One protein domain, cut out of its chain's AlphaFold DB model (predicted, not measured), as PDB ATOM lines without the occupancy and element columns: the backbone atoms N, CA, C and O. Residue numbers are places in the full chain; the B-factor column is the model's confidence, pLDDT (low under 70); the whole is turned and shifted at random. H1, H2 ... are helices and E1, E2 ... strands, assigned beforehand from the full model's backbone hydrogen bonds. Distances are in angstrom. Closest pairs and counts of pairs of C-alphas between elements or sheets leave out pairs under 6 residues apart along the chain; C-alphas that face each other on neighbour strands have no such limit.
ATOM      1  N   ARG A  30     105.338  68.144  86.051       78.31
ATOM      2  CA  ARG A  30     105.550  69.139  85.010       78.31
ATOM      3  C   ARG A  30     104.224  69.839  84.803       78.31
ATOM      4  O   ARG A  30     103.257  69.238  84.346       78.31
ATOM      5  N   GLU A  31     104.198  71.105  85.168       87.75
ATOM      6  CA  GLU A  31     103.045  71.963  84.974       87.75
ATOM      7  C   GLU A  31     103.304  72.867  83.781       87.75
ATOM      8  O   GLU A  31     104.336  73.537  83.686       87.75
ATOM      9  N   ARG A  32     102.362  72.876  82.845       90.50
ATOM     10  CA  ARG A  32     102.441  73.715  81.656       90.50
ATOM     11  C   ARG A  32     101.580  74.950  81.863       90.50
ATOM     12  O   ARG A  32     100.373  74.828  82.041       90.50
ATOM     13  N   GLN A  33     102.174  76.140  81.800       92.38
ATOM     14  CA  GLN A  33     101.392  77.377  81.810       92.38
ATOM     15  C   GLN A  33     100.496  77.439  80.564       92.38
ATOM     16  O   GLN A  33     100.935  77.137  79.450       92.38
ATOM     17  N   VAL A  34      99.242  77.825  80.763       93.00
ATOM     18  CA  VAL A  34      98.218  77.972  79.726       93.00
ATOM     19  C   VAL A  34      97.599  79.367  79.799       93.00
ATOM     20  O   VAL A  34      97.664  80.047  80.822       93.00
ATOM     21  N   GLU A  35      97.021  79.819  78.691       88.00
ATOM     22  CA  GLU A  35      96.379  81.131  78.609       88.00
ATOM     23  C   GLU A  35      95.086  81.162  79.431       88.00
ATOM     24  O   GLU A  35      94.215  80.290  79.308       88.00
ATOM     25  N   ILE A  36      94.950  82.207  80.252       91.00
ATOM     26  CA  ILE A  36      93.734  82.476  81.022       91.00
ATOM     27  C   ILE A  36      92.608  82.801  80.040       91.00
ATOM     28  O   ILE A  36      91.529  82.218  80.122       91.00
ATOM     29  N   LEU A  37      92.894  83.663  79.061       86.56
ATOM     30  CA  LEU A  37      91.963  84.087  78.019       86.56
ATOM     31  C   LEU A  37      92.598  83.921  76.634       86.56
ATOM     32  O   LEU A  37      93.331  84.812  76.192       86.56
ATOM     33  N   PRO A  38      92.319  82.799  75.947       75.81
ATOM     34  CA  PRO A  38      92.962  82.485  74.674       75.81
ATOM     35  C   PRO A  38      92.657  83.495  73.567       75.81
ATOM     36  O   PRO A  38      93.540  83.894  72.816       75.81
ATOM     37  N   ALA A  39      91.418  83.992  73.507       69.31
ATOM     38  CA  ALA A  39      91.009  84.957  72.485       69.31
ATOM     39  C   ALA A  39      91.737  86.314  72.600       69.31
ATOM     40  O   ALA A  39      91.807  87.057  71.625       69.31
ATOM     41  N   GLN A  40      92.285  86.638  73.775       71.06
ATOM     42  CA  GLN A  40      92.992  87.888  74.060       71.06
ATOM     43  C   GLN A  40      94.502  87.683  74.288       71.06
ATOM     44  O   GLN A  40      95.213  88.659  74.531       71.06
ATOM     45  N   GLY A  41      95.001  86.440  74.244       75.31
ATOM     46  CA  GLY A  41      96.408  86.108  74.497       75.31
ATOM     47  C   GLY A  41      96.890  86.438  75.918       75.31
ATOM     48  O   GLY A  41      98.069  86.733  76.122       75.31
ATOM     49  N   ILE A  42      95.995  86.450  76.915       81.12
ATOM     50  CA  ILE A  42      96.357  86.820  78.293       81.12
ATOM     51  C   ILE A  42      96.879  85.587  79.037       81.12
ATOM     52  O   ILE A  42      96.120  84.690  79.408       81.12
ATOM     53  N   LEU A  43      98.190  85.581  79.291       86.69
ATOM     54  CA  LEU A  43      98.903  84.522  80.019       86.69
ATOM     55  C   LEU A  43      98.911  84.710  81.544       86.69
ATOM     56  O   LEU A  43      99.055  83.732  82.279       86.69
ATOM     57  N   GLU A  44      98.797  85.949  82.027       93.06
ATOM     58  CA  GLU A  44      98.753  86.260  83.458       93.06
ATOM     59  C   GLU A  44      97.870  87.477  83.756       93.06
ATOM     60  O   GLU A  44      97.811  88.430  82.977       93.06
ATOM     61  N   ILE A  45      97.206  87.459  84.913       91.31
ATOM     62  CA  ILE A  45      96.494  88.621  85.454       91.31
ATOM     63  C   ILE A  45      97.459  89.353  86.381       91.31
ATOM     64  O   ILE A  45      97.807  88.849  87.447       91.31
ATOM     65  N   THR A  46      97.898  90.542  85.980       92.19
ATOM     66  CA  THR A  46      98.775  91.409  86.780       92.19
ATOM     67  C   THR A  46      97.971  92.240  87.792       92.19
ATOM     68  O   THR A  46      96.742  92.308  87.685       92.19
ATOM     69  N   PRO A  47      98.606  92.935  88.758       91.06
ATOM     70  CA  PRO A  47      97.889  93.780  89.713       91.06
ATOM     71  C   PRO A  47      97.093  94.890  89.023       91.06
ATOM     72  O   PRO A  47      96.018  95.256  89.488       91.06
ATOM     73  N   GLN A  48      97.581  95.382  87.879       80.94
ATOM     74  CA  GLN A  48      96.891  96.395  87.082       80.94
ATOM     75  C   GLN A  48      95.612  95.836  86.458       80.94
ATOM     76  O   GLN A  48      94.576  96.487  86.530       80.94
ATOM     77  N   ILE A  49      95.667  94.629  85.881       81.50
ATOM     78  CA  ILE A  49      94.488  93.934  85.339       81.50
ATOM     79  C   ILE A  49      93.509  93.650  86.483       81.50
ATOM     80  O   ILE A  49      92.335  94.000  86.396       81.50
ATOM     81  N   ARG A  50      94.002  93.122  87.607       90.81
ATOM     82  CA  ARG A  50      93.189  92.844  88.791       90.81
ATOM     83  C   ARG A  50      92.433  94.075  89.285       90.81
ATOM     84  O   ARG A  50      91.208  94.048  89.361       90.81
ATOM     85  N   GLN A  51      93.156  95.143  89.619       85.12
ATOM     86  CA  GLN A  51      92.586  96.371  90.177       85.12
ATOM     87  C   GLN A  51      91.580  97.009  89.216       85.12
ATOM     88  O   GLN A  51      90.586  97.592  89.640       85.12
ATOM     89  N   ARG A  52      91.833  96.877  87.915       70.31
ATOM     90  CA  ARG A  52      91.007  97.434  86.850       70.31
ATOM     91  C   ARG A  52      89.663  96.735  86.691       70.31
ATOM     92  O   ARG A  52      88.666  97.416  86.464       70.31
ATOM     93  N   PHE A  53      89.644  95.409  86.770       79.88
ATOM     94  CA  PHE A  53      88.427  94.622  86.557       79.88
ATOM     95  C   PHE A  53      87.779  94.178  87.875       79.88
ATOM     96  O   PHE A  53      86.689  93.625  87.862       79.88
ATOM     97  N   GLY A  54      88.402  94.479  89.019       87.69
ATOM     98  CA  GLY A  54      87.904  94.055  90.326       87.69
ATOM     99  C   GLY A  54      88.042  92.548  90.537       87.69
ATOM    100  O   GLY A  54      87.208  91.945  91.204       87.69
ATOM    101  N   LEU A  55      89.077  91.939  89.956       88.69
ATOM    102  CA  LEU A  55      89.304  90.497  90.038       88.69
ATOM    103  C   LEU A  55      89.900  90.123  91.394       88.69
ATOM    104  O   LEU A  55      90.657  90.893  91.989       88.69
ATOM    105  N   PHE A  56      89.584  88.925  91.875       92.38
ATOM    106  CA  PHE A  56      90.129  88.366  93.118       92.38
ATOM    107  C   PHE A  56      90.119  89.361  94.300       92.38
ATOM    108  O   PHE A  56      91.174  89.598  94.904       92.38
ATOM    109  N   PRO A  57      88.999  90.050  94.602       92.50
ATOM    110  CA  PRO A  57      88.952  91.035  95.686       92.50
ATOM    111  C   PRO A  57      89.311  90.427  97.048       92.50
ATOM    112  O   PRO A  57      89.840  91.127  97.905       92.50
ATOM    113  N   GLU A  58      89.109  89.122  97.219       92.38
ATOM    114  CA  GLU A  58      89.427  88.360  98.425       92.38
ATOM    115  C   GLU A  58      90.934  88.184  98.688       92.38
ATOM    116  O   GLU A  58      91.325  87.820  99.796       92.38
ATOM    117  N   PHE A  59      91.789  88.426  97.687       92.44
ATOM    118  CA  PHE A  59      93.225  88.157  97.780       92.44
ATOM    119  C   PHE A  59      94.027  89.425  98.118       92.44
ATOM    120  O   PHE A  59      94.323  90.259  97.255       92.44
ATOM    121  N   GLU A  60      94.372  89.612  99.391       92.00
ATOM    122  CA  GLU A  60      95.210  90.737  99.830       92.00
ATOM    123  C   GLU A  60      96.645  90.630  99.286       92.00
ATOM    124  O   GLU A  60      97.168  89.543  99.046       92.00
ATOM    125  N   GLY A  61      97.270  91.780  99.008       94.38
ATOM    126  CA  GLY A  61      98.651  91.826  98.513       94.38
ATOM    127  C   GLY A  61      98.886  91.153  97.152       94.38
ATOM    128  O   GLY A  61     100.011  90.756  96.865       94.38
ATOM    129  N   PHE A  62      97.853  90.992  96.317       96.81
ATOM    130  CA  PHE A  62      97.957  90.315  95.017       96.81
ATOM    131  C   PHE A  62      99.114  90.824  94.144       96.81
ATOM    132  O   PHE A  62      99.231  92.023  93.872       96.81
ATOM    133  N   ARG A  63      99.899  89.882  93.620       95.75
ATOM    134  CA  ARG A  63     101.007  90.116  92.690       95.75
ATOM    135  C   ARG A  63     100.719  89.590  91.291       95.75
ATOM    136  O   ARG A  63     101.033  90.289  90.334       95.75
ATOM    137  N   ARG A  64     100.157  88.388  91.144       96.50
ATOM    138  CA  ARG A  64      99.817  87.808  89.830       96.50
ATOM    139  C   ARG A  64      98.873  86.616  89.953       96.50
ATOM    140  O   ARG A  64      98.915  85.917  90.959       96.50
ATOM    141  N   ALA A  65      98.102  86.346  88.899       97.00
ATOM    142  CA  ALA A  65      97.420  85.068  88.701       97.00
ATOM    143  C   ALA A  65      97.896  84.401  87.411       97.00
ATOM    144  O   ALA A  65      98.028  85.076  86.386       97.00
ATOM    145  N   ARG A  66      98.129  83.089  87.452       97.06
ATOM    146  CA  ARG A  66      98.538  82.273  86.302       97.06
ATOM    147  C   ARG A  66      97.741  80.985  86.266       97.06
ATOM    148  O   ARG A  66      97.377  80.455  87.310       97.06
ATOM    149  N   LEU A  67      97.502  80.485  85.064       96.38
ATOM    150  CA  LEU A  67      96.813  79.224  84.853       96.38
ATOM    151  C   LEU A  67      97.827  78.172  84.406       96.38
ATOM    152  O   LEU A  67      98.614  78.408  83.490       96.38
ATOM    153  N   PHE A  68      97.812  77.020  85.058       95.75
ATOM    154  CA  PHE A  68      98.678  75.886  84.768       95.75
ATOM    155  C   PHE A  68      97.834  74.650  84.473       95.75
ATOM    156  O   PHE A  68      96.751  74.481  85.020       95.75
ATOM    157  N   LEU A  69      98.332  73.774  83.613       93.12
ATOM    158  CA  LEU A  69      97.774  72.456  83.350       93.12
ATOM    159  C   LEU A  69      98.762  71.422  83.894       93.12
ATOM    160  O   LEU A  69      99.904  71.366  83.426       93.12
ATOM    161  N   GLY A  70      98.353  70.647  84.899       85.75
ATOM    162  CA  GLY A  70      99.147  69.514  85.376       85.75
ATOM    163  C   GLY A  70      99.062  68.343  84.394       85.75
ATOM    164  O   GLY A  70      98.011  68.107  83.809       85.75
ATOM    165  N   GLU A  71     100.130  67.568  84.208       82.38
ATOM    166  CA  GLU A  71     100.076  66.294  83.471       82.38
ATOM    167  C   GLU A  71     100.100  65.110  84.458       82.38
ATOM    168  O   GLU A  71     101.086  64.983  85.189       82.38
ATOM    169  N   PRO A  72      99.092  64.205  84.502       70.88
ATOM    170  CA  PRO A  72      97.741  64.217  83.915       70.88
ATOM    171  C   PRO A  72      96.704  64.774  84.920       70.88
ATOM    172  O   PRO A  72      95.856  64.044  85.433       70.88
ATOM    173  N   GLY A  73      96.833  66.050  85.276       79.31
ATOM    174  CA  GLY A  73      96.144  66.679  86.401       79.31
ATOM    175  C   GLY A  73      95.119  67.750  86.006       79.31
ATOM    176  O   GLY A  73      95.002  68.108  84.832       79.31
ATOM    177  N   PRO A  74      94.368  68.267  86.993       90.56
ATOM    178  CA  PRO A  74      93.418  69.356  86.791       90.56
ATOM    179  C   PRO A  74      94.118  70.650  86.350       90.56
ATOM    180  O   PRO A  74      95.338  70.816  86.473       90.56
ATOM    181  N   VAL A  75      93.325  71.593  85.840       94.12
ATOM    182  CA  VAL A  75      93.785  72.964  85.613       94.12
ATOM    183  C   VAL A  75      93.953  73.633  86.975       94.12
ATOM    184  O   VAL A  75      93.070  73.553  87.818       94.12
ATOM    185  N   VAL A  76      95.077  74.300  87.202       96.25
ATOM    186  CA  VAL A  76      95.390  74.971  88.464       96.25
ATOM    187  C   VAL A  76      95.522  76.466  88.225       96.25
ATOM    188  O   VAL A  76      96.375  76.914  87.457       96.25
ATOM    189  N   LEU A  77      94.699  77.252  88.908       96.62
ATOM    190  CA  LEU A  77      94.876  78.690  89.025       96.62
ATOM    191  C   LEU A  77      95.801  78.974  90.210       96.62
ATOM    192  O   LEU A  77      95.440  78.757  91.365       96.62
ATOM    193  N   GLU A  78      97.000  79.463  89.920       97.31
ATOM    194  CA  GLU A  78      97.948  79.932  90.925       97.31
ATOM    195  C   GLU A  78      97.762  81.437  91.139       97.31
ATOM    196  O   GLU A  78      97.947  82.235  90.218       97.31
ATOM    197  N   LEU A  79      97.416  81.817  92.366       97.25
ATOM    198  CA  LEU A  79      97.333  83.190  92.848       97.25
ATOM    199  C   LEU A  79      98.558  83.467  93.723       97.25
ATOM    200  O   LEU A  79      98.738  82.851  94.771       97.25
ATOM    201  N   GLU A  80      99.410  84.397  93.306       97.44
ATOM    202  CA  GLU A  80     100.555  84.853  94.092       97.44
ATOM    203  C   GLU A  80     100.258  86.229  94.685       97.44
ATOM    204  O   GLU A  80      99.803  87.139  93.984       97.44
ATOM    205  N   GLY A  81     100.553  86.401  95.970       96.12
ATOM    206  CA  GLY A  81     100.341  87.649  96.695       96.12
ATOM    207  C   GLY A  81     101.223  87.754  97.930       96.12
ATOM    208  O   GLY A  81     102.202  87.023  98.071       96.12
ATOM    209  N   GLU A  82     100.886  88.687  98.811       95.31
ATOM    210  CA  GLU A  82     101.646  88.990 100.019       95.31
ATOM    211  C   GLU A  82     100.708  89.051 101.224       95.31
ATOM    212  O   GLU A  82      99.743  89.814 101.222       95.31
ATOM    213  N   ARG A  83     100.995  88.246 102.252       94.56
ATOM    214  CA  ARG A  83     100.271  88.227 103.531       94.56
ATOM    215  C   ARG A  83     101.306  88.196 104.654       94.56
ATOM    216  O   ARG A  83     102.246  87.408 104.596       94.56
ATOM    217  N   ASP A  84     101.177  89.106 105.618       93.81
ATOM    218  CA  ASP A  84     102.106  89.261 106.750       93.81
ATOM    219  C   ASP A  84     103.589  89.418 106.338       93.81
ATOM    220  O   ASP A  84     104.501  88.900 106.982       93.81
ATOM    221  N   GLY A  85     103.841  90.129 105.230       92.12
ATOM    222  CA  GLY A  85     105.189  90.374 104.695       92.12
ATOM    223  C   GLY A  85     105.850  89.159 104.032       92.12
ATOM    224  O   GLY A  85     107.029  89.217 103.678       92.12
ATOM    225  N   GLN A  86     105.117  88.057 103.853       94.56
ATOM    226  CA  GLN A  86     105.587  86.862 103.155       94.56
ATOM    227  C   GLN A  86     104.858  86.684 101.826       94.56
ATOM    228  O   GLN A  86     103.664  86.961 101.707       94.56
ATOM    229  N   VAL A  87     105.583  86.202 100.812       93.75
ATOM    230  CA  VAL A  87     104.981  85.841  99.525       93.75
ATOM    231  C   VAL A  87     104.226  84.533  99.702       93.75
ATOM    232  O   VAL A  87     104.830  83.502  99.992       93.75
ATOM    233  N   VAL A  88     102.912  84.579  99.506       96.31
ATOM    234  CA  VAL A  88     102.034  83.414  99.614       96.31
ATOM    235  C   VAL A  88     101.536  83.044  98.224       96.31
ATOM    236  O   VAL A  88     101.208  83.916  97.415       96.31
ATOM    237  N   ARG A  89     101.496  81.741  97.944       96.81
ATOM    238  CA  ARG A  89     100.889  81.182  96.735       96.81
ATOM    239  C   ARG A  89      99.691  80.341  97.128       96.81
ATOM    240  O   ARG A  89      99.840  79.371  97.865       96.81
ATOM    241  N   GLU A  90      98.524  80.716  96.634       97.12
ATOM    242  CA  GLU A  90      97.311  79.916  96.740       97.12
ATOM    243  C   GLU A  90      97.076  79.227  95.400       97.12
ATOM    244  O   GLU A  90      97.068  79.865  94.349       97.12
ATOM    245  N   ARG A  91      96.924  77.906  95.433       95.38
ATOM    246  CA  ARG A  91      96.674  77.093  94.245       95.38
ATOM    247  C   ARG A  91      95.246  76.583  94.331       95.38
ATOM    248  O   ARG A  91      94.908  75.877  95.277       95.38
ATOM    249  N   ARG A  92      94.416  76.975  93.368       95.75
ATOM    250  CA  ARG A  92      93.029  76.523  93.240       95.75
ATOM    251  C   ARG A  92      92.940  75.578  92.056       95.75
ATOM    252  O   ARG A  92      93.209  75.983  90.928       95.75
ATOM    253  N   GLU A  93      92.587  74.329  92.311       95.62
ATOM    254  CA  GLU A  93      92.223  73.403  91.244       95.62
ATOM    255  C   GLU A  93      90.869  73.835  90.675       95.62
ATOM    256  O   GLU A  93      89.922  74.076  91.422       95.62
ATOM    257  N   LEU A  94      90.808  73.992  89.359       95.94
ATOM    258  CA  LEU A  94      89.617  74.375  88.620       95.94
ATOM    259  C   LEU A  94      89.134  73.178  87.814       95.94
ATOM    260  O   LEU A  94      89.907  72.539  87.089       95.94
ATOM    261  N   THR A  95      87.838  72.902  87.905       94.69
ATOM    262  CA  THR A  95      87.175  72.028  86.940       94.69
ATOM    263  C   THR A  95      87.078  72.725  85.582       94.69
ATOM    264  O   THR A  95      87.256  73.940  85.469       94.69
ATOM    265  N   GLU A  96      86.779  71.968  84.527       91.25
ATOM    266  CA  GLU A  96      86.551  72.540  83.194       91.25
ATOM    267  C   GLU A  96      85.415  73.577  83.213       91.25
ATOM    268  O   GLU A  96      85.578  74.672  82.678       91.25
ATOM    269  N   SER A  97      84.333  73.300  83.953       91.81
ATOM    270  CA  SER A  97      83.236  74.251  84.166       91.81
ATOM    271  C   SER A  97      83.654  75.497  84.949       91.81
ATOM    272  O   SER A  97      83.200  76.592  84.624       91.81
ATOM    273  N   ASP A  98      84.538  75.375  85.948       94.69
ATOM    274  CA  ASP A  98      85.033  76.545  86.689       94.69
ATOM    275  C   ASP A  98      85.930  77.416  85.811       94.69
ATOM    276  O   ASP A  98      85.904  78.644  85.907       94.69
ATOM    277  N   LEU A  99      86.726  76.790  84.940       93.69
ATOM    278  CA  LEU A  99      87.559  77.503  83.982       93.69
ATOM    279  C   LEU A  99      86.708  78.244  82.946       93.69
ATOM    280  O   LEU A  99      87.014  79.393  82.624       93.69
ATOM    281  N   GLU A 100      85.657  77.614  82.426       92.62
ATOM    282  CA  GLU A 100      84.708  78.263  81.520       92.62
ATOM    283  C   GLU A 100      83.995  79.431  82.204       92.62
ATOM    284  O   GLU A 100      84.009  80.533  81.663       92.62
ATOM    285  N   ALA A 101      83.492  79.250  83.429       92.94
ATOM    286  CA  ALA A 101      82.859  80.321  84.198       92.94
ATOM    287  C   ALA A 101      83.835  81.467  84.533       92.94
ATOM    288  O   ALA A 101      83.487  82.650  84.459       92.94
ATOM    289  N   LEU A 102      85.093  81.148  84.861       92.38
ATOM    290  CA  LEU A 102      86.148  82.145  85.053       92.38
ATOM    291  C   LEU A 102      86.396  82.925  83.757       92.38
ATOM    292  O   LEU A 102      86.515  84.146  83.788       92.38
ATOM    293  N   ARG A 103      86.462  82.243  82.613       91.81
ATOM    294  CA  ARG A 103      86.656  82.884  81.307       91.81
ATOM    295  C   ARG A 103      85.466  83.739  80.908       91.81
ATOM    296  O   ARG A 103      85.679  84.856  80.454       91.81
ATOM    297  N   GLU A 104      84.248  83.255  81.096       89.62
ATOM    298  CA  GLU A 104      83.025  83.992  80.783       89.62
ATOM    299  C   GLU A 104      82.903  85.240  81.658       89.62
ATOM    300  O   GLU A 104      82.741  86.335  81.126       89.62
ATOM    301  N   SER A 105      83.116  85.121  82.974       88.81
ATOM    302  CA  SER A 105      83.112  86.276  83.883       88.81
ATOM    303  C   SER A 105      84.226  87.273  83.565       88.81
ATOM    304  O   SER A 105      84.005  88.483  83.599       88.81
ATOM    305  N   LEU A 106      85.416  86.792  83.194       87.56
ATOM    306  CA  LEU A 106      86.495  87.649  82.722       87.56
ATOM    307  C   LEU A 106      86.125  88.351  81.416       87.56
ATOM    308  O   LEU A 106      86.383  89.543  81.306       87.56
ATOM    309  N   VAL A 107      85.531  87.657  80.441       83.38
ATOM    310  CA  VAL A 107      85.082  88.238  79.165       83.38
ATOM    311  C   VAL A 107      83.957  89.240  79.386       83.38
ATOM    312  O   VAL A 107      83.973  90.288  78.756       83.38
ATOM    313  N   GLU A 108      83.019  88.978  80.290       83.25
ATOM    314  CA  GLU A 108      81.949  89.907  80.647       83.25
ATOM    315  C   GLU A 108      82.520  91.159  81.325       83.25
ATOM    316  O   GLU A 108      82.237  92.282  80.907       83.25
ATOM    317  N   GLN A 109      83.405  90.993  82.313       78.81
ATOM    318  CA  GLN A 109      84.052  92.113  83.001       78.81
ATOM    319  C   GLN A 109      84.989  92.896  82.075       78.81
ATOM    320  O   GLN A 109      85.030  94.126  82.139       78.81
ATOM    321  N   LEU A 110      85.707  92.207  81.185       74.44
ATOM    322  CA  LEU A 110      86.517  92.818  80.133       74.44
ATOM    323  C   LEU A 110      85.641  93.506  79.094       74.44
ATOM    324  O   LEU A 110      85.993  94.600  78.686       74.44
ATOM    325  N   GLY A 111      84.506  92.920  78.722       67.38
ATOM    326  CA  GLY A 111      83.523  93.433  77.770       67.38
ATOM    327  C   GLY A 111      82.873  94.725  78.261       67.38
ATOM    328  O   GLY A 111      82.840  95.731  77.549       67.38
ATOM    329  N   LEU A 112      82.464  94.745  79.531       55.03
ATOM    330  CA  LEU A 112      81.992  95.940  80.234       55.03
ATOM    331  C   LEU A 112      83.097  96.994  80.385       55.03
ATOM    332  O   LEU A 112      82.829  98.198  80.422       55.03
ATOM    333  N   ALA A 113      84.356  96.563  80.440       47.81
ATOM    334  CA  ALA A 113      85.502  97.445  80.556       47.81
ATOM    335  C   ALA A 113      86.159  97.839  79.221       47.81
ATOM    336  O   ALA A 113      86.904  98.811  79.196       47.81
ATOM    337  N   THR A 114      85.830  97.208  78.097       47.16
ATOM    338  CA  THR A 114      86.047  97.780  76.760       47.16
ATOM    339  C   THR A 114      85.215  99.050  76.587       47.16
ATOM    340  O   THR A 114      85.652  99.981  75.919       47.16
ATOM    341  N   THR A 115      84.083  99.157  77.293       45.41
ATOM    342  CA  THR A 115      83.295 100.393  77.403       45.41
ATOM    343  C   THR A 115      83.880 101.377  78.431       45.41
ATOM    344  O   THR A 115      83.759 102.590  78.262       45.41
ATOM    345  N   ARG A 116      84.575 100.905  79.481       42.62
ATOM    346  CA  ARG A 116      85.370 101.767  80.383       42.62
ATOM    347  C   ARG A 116      86.772 101.966  79.828       42.62
ATOM    348  O   ARG A 116      87.669 101.210  80.189       42.62
TER     349      ARG A 116
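What this domain is: This is residues 30 to 116 of the 492 residues of an uncharacterized protein of Gemmatimonadales bacterium (UniProt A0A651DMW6). A strongly twisted sheet of four strands makes one arm of a V, and the long helix H2, leaving the end of E4, makes the other; the short helix H1 lies between the arms. The printed part has 87 residues with four named strands and two named helices, along the chain E1 H1 E2 E3 E4 H2, and its class is mixed, helices and strands. The sheet's order is E1, E2, E3, E4, antiparallel throughout. The whole is compact, with a radius of gyration of the C-alphas of 13.1 A and spans of 38 by 33 by 19 A.

Where its parts are: Begin in the sheet with E3, residues 75 to 83, 24.4 A long, and E4, residues 86 to 94, 24.9 A. Beside E3 find E2, residues 64 to 70, 18.8 A, and then E1, residues 31 to 34, 9.3 A, which starts at C-alpha 31 (103.045, 71.963, 84.974). H1 is residues 47 to 53, 10.0 A. H2 runs 28.6 A from C-alpha 96 (86.551, 72.540, 83.194) to C-alpha 115 (83.295, 100.393, 77.403).

How they stand to each other: E2, E3 and E4 form a meander, each strand the antiparallel neighbour of the one before, in two hairpins. Look for N 66 and O 78 at 2.9 A between E2 and E3, and N 79 and O 90 at 2.8 A between E3 and E4. At the edge strand E1, N 34 and O 67 of E2 are 2.9 A apart. H2 only grazes the sheet, with residues 96 to 102; its closest C-alphas to E3 are Glu 96 and Val 75, 7.6 A. H1 only grazes the sheet too, with residues 47 to 50. H1 and H2 only just touch, with 3 pairs of C-alphas within 8 A, about perpendicular at 77 degrees; H2 does so with residues 109 to 113 alone, and the closest C-alphas are Phe 53 and Gln 109, 6.2 A. E1 and E4 are apart. In H1 every O i to N i+4 pair is within hydrogen-bond range; in H2, 15 of 16.

The domain as a whole: The C-alphas farthest apart are those of Pro 72 and Arg 116, 39.7 A. The printed part has no cut, and E1 to H1 is a long link of 12 residues. The pLDDT is under 70 at residue 39 and residues 111 to 116.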